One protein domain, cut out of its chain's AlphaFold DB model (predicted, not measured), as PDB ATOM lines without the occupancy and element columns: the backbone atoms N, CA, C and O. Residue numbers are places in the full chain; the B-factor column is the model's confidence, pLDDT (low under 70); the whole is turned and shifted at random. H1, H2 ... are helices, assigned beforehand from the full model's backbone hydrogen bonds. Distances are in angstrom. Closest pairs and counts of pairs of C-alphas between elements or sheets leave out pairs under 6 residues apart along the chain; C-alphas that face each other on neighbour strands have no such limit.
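AT A GLANCE: This is residues 40 to 83 of the 83 residues of an uncharacterized protein of Microcystis aeruginosa Ma_MB_S_20031200_S102 (UniProt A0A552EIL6). Three short helices are strung one after another along an open, loosely winding chain, H1 at one end, H2 at the bend between and H3 toward the other end, with no helix touching another. The chain makes a wide open curve: residues 40 to 48 stick out at one end, with most of H1 in them, and a tail of residues 75 to 83 follows H3. The printed part has 44 residues, with three named helices in the order H1, H2, H3 and no named strand. The class is all helix, with 22 of the 44 printed residues in the named helices. The whole is loose, with a radius of gyration of the C-alphas of 13.4 A, and elongated, spanning 37 by 24 by 14 A.

HOW THE PARTS SIT: From the first printed residue, Pro 40, the backbone goes into H1, residues 41 to 49. Residues 40 to 48, of which 41 to 48 belong to H1, stand free, with no C-alpha 8 or more residues away along the chain within 10 A. A tight link of 4 residues joins H1 to H2, residues 54 to 60, yet the two helices are apart, with no C-alpha of the one within 8 A of the other. Residues 50 to 56, of which 54 to 56 belong to H2, stand free as well. A short link of 8 residues joins H2 to H3, residues 69 to 74, and these two are apart by the same measure. H1 and H3 are also apart. In H1, H2 and H3 every O i to N i+4 pair is within hydrogen-bond range.

IN THESE COORDINATES: H1, Ile 41 to Gly 49, begins at C-alpha 41 at (76.093, 79.019, 77.600) and is 12.2 A long from first to last C-alpha. H2, Gln 54 to His 60, has C-alpha 54 at (96.863, 75.440, 74.229) and is 10.1 A long. H3, Phe 69 to Tyr 74, ends at C-alpha 74 at (88.889, 99.979, 73.311) and is 8.3 A long. After it, residues 79 to 81 are a shorter helical run without a name.

THE WHOLE: The two C-alphas farthest apart, those of Pro 40 and Glu 83, are the first and last printed ones and are 40.9 A apart. Glu 83 is also the chain's last residue. The printed part has no cut, and neither link between the helices is long. The mean pLDDT of the printed part is 87.6, and the model's confidence is low, under 70, at residues 81 to 83.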
ATOM      1  N   PRO A  40      73.696  74.860  78.394       89.88
ATOM      2  CA  PRO A  40      73.964  76.145  79.015       89.88
ATOM      3  C   PRO A  40      75.123  76.849  78.305       89.88
ATOM      4  O   PRO A  40      76.054  76.206  77.812       89.88
ATOM      5  N   ILE A  41      75.095  78.185  78.294       89.31
ATOM      6  CA  ILE A  41      76.093  79.019  77.600       89.31
ATOM      7  C   ILE A  41      77.523  78.648  78.026       89.31
ATOM      8  O   ILE A  41      78.411  78.538  77.186       89.31
ATOM      9  N   TRP A  42      77.749  78.357  79.310       90.06
ATOM     10  CA  TRP A  42      79.058  77.929  79.817       90.06
ATOM     11  C   TRP A  42      79.560  76.626  79.189       90.06
ATOM     12  O   TRP A  42      80.743  76.516  78.874       90.06
ATOM     13  N   GLN A  43      78.674  75.654  78.957       92.19
ATOM     14  CA  GLN A  43      79.047  74.407  78.291       92.19
ATOM     15  C   GLN A  43      79.409  74.658  76.825       92.19
ATOM     16  O   GLN A  43      80.386  74.096  76.334       92.19
ATOM     17  N   GLN A  44      78.691  75.557  76.149       91.62
ATOM     18  CA  GLN A  44      79.028  75.971  74.785       91.62
ATOM     19  C   GLN A  44      80.401  76.662  74.728       91.62
ATOM     20  O   GLN A  44      81.204  76.360  73.847       91.62
ATOM     21  N   ILE A  45      80.713  77.533  75.695       90.12
ATOM     22  CA  ILE A  45      82.028  78.188  75.806       90.12
ATOM     23  C   ILE A  45      83.146  77.149  75.976       90.12
ATOM     24  O   ILE A  45      84.178  77.251  75.315       90.12
ATOM     25  N   ILE A  46      82.943  76.129  76.817       90.88
ATOM     26  CA  ILE A  46      83.915  75.038  77.003       90.88
ATOM     27  C   ILE A  46      84.101  74.243  75.704       90.88
ATOM     28  O   ILE A  46      85.233  73.952  75.317       90.88
ATOM     29  N   GLU A  47      83.010  73.913  75.009       93.00
ATOM     30  CA  GLU A  47      83.057  73.206  73.724       93.00
ATOM     31  C   GLU A  47      83.852  73.994  72.674       93.00
ATOM     32  O   GLU A  47      84.738  73.428  72.032       93.00
ATOM     33  N   ILE A  48      83.607  75.303  72.552       90.81
ATOM     34  CA  ILE A  48      84.385  76.198  71.682       90.81
ATOM     35  C   ILE A  48      85.853  76.205  72.112       90.81
ATOM     36  O   ILE A  48      86.756  76.116  71.276       90.81
ATOM     37  N   GLY A  49      86.106  76.274  73.419       89.25
ATOM     38  CA  GLY A  49      87.461  76.381  73.931       89.25
ATOM     39  C   GLY A  49      88.324  75.142  73.693       89.25
ATOM     40  O   GLY A  49      89.536  75.271  73.517       89.25
ATOM     41  N   ASN A  50      87.704  73.965  73.582       92.00
ATOM     42  CA  ASN A  50      88.384  72.713  73.240       92.00
ATOM     43  C   ASN A  50      88.898  72.667  71.792       92.00
ATOM     44  O   ASN A  50      89.781  71.867  71.487       92.00
ATOM     45  N   VAL A  51      88.378  73.516  70.900       94.50
ATOM     46  CA  VAL A  51      88.851  73.620  69.508       94.50
ATOM     47  C   VAL A  51      90.141  74.446  69.419       94.50
ATOM     48  O   VAL A  51      90.930  74.279  68.488       94.50
ATOM     49  N   VAL A  52      90.384  75.328  70.392       89.88
ATOM     50  CA  VAL A  52      91.518  76.257  70.384       89.88
ATOM     51  C   VAL A  52      92.760  75.593  71.006       89.88
ATOM     52  O   VAL A  52      92.714  75.154  72.159       89.88
ATOM     53  N   PRO A  53      93.906  75.533  70.296       94.12
ATOM     54  CA  PRO A  53      95.131  74.946  70.830       94.12
ATOM     55  C   PRO A  53      95.654  75.659  72.082       94.12
ATOM     56  O   PRO A  53      95.616  76.883  72.199       94.12
ATOM     57  N   GLN A  54      96.279  74.903  72.989       90.38
ATOM     58  CA  GLN A  54      96.863  75.440  74.229       90.38
ATOM     59  C   GLN A  54      98.011  76.446  74.008       90.38
ATOM     60  O   GLN A  54      98.366  77.203  74.914       90.38
ATOM     61  N   SER A  55      98.640  76.460  72.831       92.62
ATOM     62  CA  SER A  55      99.600  77.509  72.457       92.62
ATOM     63  C   SER A  55      98.916  78.860  72.261       92.62
ATOM     64  O   SER A  55      99.421  79.864  72.756       92.62
ATOM     65  N   GLU A  56      97.756  78.868  71.603       91.81
ATOM     66  CA  GLU A  56      96.991  80.082  71.315       91.81
ATOM     67  C   GLU A  56      96.404  80.666  72.595       91.81
ATOM     68  O   GLU A  56      96.552  81.861  72.837       91.81
ATOM     69  N   TRP A  57      95.873  79.818  73.483       88.75
ATOM     70  CA  TRP A  57      95.443  80.241  74.820       88.75
ATOM     71  C   TRP A  57      96.557  80.963  75.572       88.75
ATOM     72  O   TRP A  57      96.367  82.068  76.065       88.75
ATOM     73  N   ARG A  58      97.760  80.385  75.620       88.56
ATOM     74  CA  ARG A  58      98.880  80.999  76.347       88.56
ATOM     75  C   ARG A  58      99.350  82.320  75.749       88.56
ATOM     76  O   ARG A  58      99.925  83.114  76.491       88.56
ATOM     77  N   LYS A  59      99.163  82.507  74.442       88.50
ATOM     78  CA  LYS A  59      99.609  83.688  73.702       88.50
ATOM     79  C   LYS A  59      98.589  84.824  73.748       88.50
ATOM     80  O   LYS A  59      98.991  85.974  73.863       88.50
ATOM     81  N   HIS A  60      97.303  84.505  73.632       85.69
ATOM     82  CA  HIS A  60      96.247  85.494  73.426       85.69
ATOM     83  C   HIS A  60      95.335  85.693  74.633       85.69
ATOM     84  O   HIS A  60      94.695  86.733  74.715       85.69
ATOM     85  N   PHE A  61      95.266  84.740  75.567       85.75
ATOM     86  CA  PHE A  61      94.380  84.866  76.717       85.75
ATOM     87  C   PHE A  61      94.951  85.827  77.771       85.75
ATOM     88  O   PHE A  61      96.039  85.573  78.306       85.75
ATOM     89  N   PRO A  62      94.210  86.893  78.116       87.62
ATOM     90  CA  PRO A  62      94.550  87.790  79.211       87.62
ATOM     91  C   PRO A  62      94.689  87.062  80.551       87.62
ATOM     92  O   PRO A  62      93.806  86.310  80.957       87.62
ATOM     93  N   ARG A  63      95.785  87.300  81.280       87.12
ATOM     94  CA  ARG A  63      95.987  86.755  82.645       87.12
ATOM     95  C   ARG A  63      95.628  87.742  83.750       87.12
ATOM     96  O   ARG A  63      95.671  87.404  84.928       87.12
ATOM     97  N   ASP A  64      95.309  88.962  83.357       89.12
ATOM     98  CA  ASP A  64      94.959  90.094  84.208       89.12
ATOM     99  C   ASP A  64      93.440  90.246  84.388       89.12
ATOM    100  O   ASP A  64      92.981  91.211  84.998       89.12
ATOM    101  N   PHE A  65      92.665  89.256  83.925       84.12
ATOM    102  CA  PHE A  65      91.209  89.197  84.040       84.12
ATOM    103  C   PHE A  65      90.553  90.504  83.568       84.12
ATOM    104  O   PHE A  65      90.682  90.876  82.405       84.12
ATOM    105  N   ALA A  66      89.836  91.193  84.458       88.69
ATOM    106  CA  ALA A  66      89.117  92.422  84.153       88.69
ATOM    107  C   ALA A  66      89.957  93.697  84.345       88.69
ATOM    108  O   ALA A  66      89.462  94.775  84.040       88.69
ATOM    109  N   ARG A  67      91.200  93.602  84.842       89.75
ATOM    110  CA  ARG A  67      92.023  94.783  85.154       89.75
ATOM    111  C   ARG A  67      92.257  95.652  83.917       89.75
ATOM    112  O   ARG A  67      91.971  96.834  83.932       89.75
ATOM    113  N   ASN A  68      92.665  95.032  82.813       90.88
ATOM    114  CA  ASN A  68      92.901  95.715  81.541       90.88
ATOM    115  C   ASN A  68      91.673  95.655  80.606       90.88
ATOM    116  O   ASN A  68      91.812  95.570  79.387       90.88
ATOM    117  N   PHE A  69      90.450  95.671  81.152       90.19
ATOM    118  CA  PHE A  69      89.224  95.579  80.347       90.19
ATOM    119  C   PHE A  69      89.142  96.673  79.272       90.19
ATOM    120  O   PHE A  69      88.828  96.378  78.118       90.19
ATOM    121  N   GLU A  70      89.475  97.920  79.622       91.62
ATOM    122  CA  GLU A  70      89.449  99.039  78.672       91.62
ATOM    123  C   GLU A  70      90.444  98.855  77.522       91.62
ATOM    124  O   GLU A  70      90.135  99.186  76.378       91.62
ATOM    125  N   HIS A  71      91.604  98.251  77.791       92.19
ATOM    126  CA  HIS A  71      92.560  97.888  76.750       92.19
ATOM    127  C   HIS A  71      91.969  96.858  75.780       92.19
ATOM    128  O   HIS A  71      92.026  97.049  74.567       92.19
ATOM    129  N   TYR A  72      91.347  95.789  76.283       88.19
ATOM    130  CA  TYR A  72      90.802  94.738  75.417       88.19
ATOM    131  C   TYR A  72      89.577  95.184  74.613       88.19
ATOM    132  O   TYR A  72      89.381  94.714  73.493       88.19
ATOM    133  N   MET A  73      88.763  96.089  75.161       90.56
ATOM    134  CA  MET A  73      87.558  96.579  74.487       90.56
ATOM    135  C   MET A  73      87.820  97.772  73.567       90.56
ATOM    136  O   MET A  73      87.189  97.877  72.515       90.56
ATOM    137  N   TYR A  74      88.725  98.672  73.956       93.12
ATOM    138  CA  TYR A  74      88.889  99.979  73.311       93.12
ATOM    139  C   TYR A  74      90.332 100.301  72.908       93.12
ATOM    140  O   TYR A  74      90.561 101.317  72.255       93.12
ATOM    141  N   GLY A  75      91.306  99.459  73.260       90.38
ATOM    142  CA  GLY A  75      92.719  99.682  72.946       90.38
ATOM    143  C   GLY A  75      93.391 100.760  73.799       90.38
ATOM    144  O   GLY A  75      94.409 101.304  73.374       90.38
ATOM    145  N   ALA A  76      92.837 101.093  74.970       92.31
ATOM    146  CA  ALA A  76      93.494 101.969  75.945       92.31
ATOM    147  C   ALA A  76      94.863 101.397  76.381       92.31
ATOM    148  O   ALA A  76      95.050 100.184  76.291       92.31
ATOM    149  N   PRO A  77      95.825 102.214  76.842       90.75
ATOM    150  CA  PRO A  77      97.070 101.708  77.421       90.75
ATOM    151  C   PRO A  77      96.801 100.716  78.556       90.75
ATOM    152  O   PRO A  77      95.811 100.847  79.279       90.75
ATOM    153  N   ARG A  78      97.657  99.700  78.694       87.81
ATOM    154  CA  ARG A  78      97.540  98.756  79.806       87.81
ATOM    155  C   ARG A  78      98.148  99.354  81.067       87.81
ATOM    156  O   ARG A  78      99.203  99.975  81.006       87.81
ATOM    157  N   GLU A  79      97.547  99.067  82.217       83.31
ATOM    158  CA  GLU A  79      98.048  99.541  83.515       83.31
ATOM    159  C   GLU A  79      99.468  99.030  83.829       83.31
ATOM    160  O   GLU A  79     100.221  99.685  84.537       83.31
ATOM    161  N   ASP A  80      99.853  97.865  83.297       77.25
ATOM    162  CA  ASP A  80     101.175  97.253  83.482       77.25
ATOM    163  C   ASP A  80     102.245  97.729  82.482       77.25
ATOM    164  O   ASP A  80     103.394  97.306  82.578       77.25
ATOM    165  N   GLU A  81     101.892  98.591  81.525       68.75
ATOM    166  CA  GLU A  81     102.844  99.216  80.593       68.75
ATOM    167  C   GLU A  81     103.330 100.597  81.074       68.75
ATOM    168  O   GLU A  81     104.250 101.158  80.478       68.75
ATOM    169  N   GLU A  82     102.735 101.146  82.140       59.75
ATOM    170  CA  GLU A  82     103.063 102.475  82.682       59.75
ATOM    171  C   GLU A  82     104.123 102.463  83.811       59.75
ATOM    172  O   GLU A  82     104.433 103.524  84.358       59.75
ATOM    173  N   GLU A  83     104.716 101.302  84.135       52.62
ATOM    174  CA  GLU A  83     105.785 101.128  85.150       52.62
ATOM    175  C   GLU A  83     107.194 100.914  84.562       52.62
ATOM    176  O   GLU A  83     107.359 100.087  83.633       52.62
TER     177      GLU A  83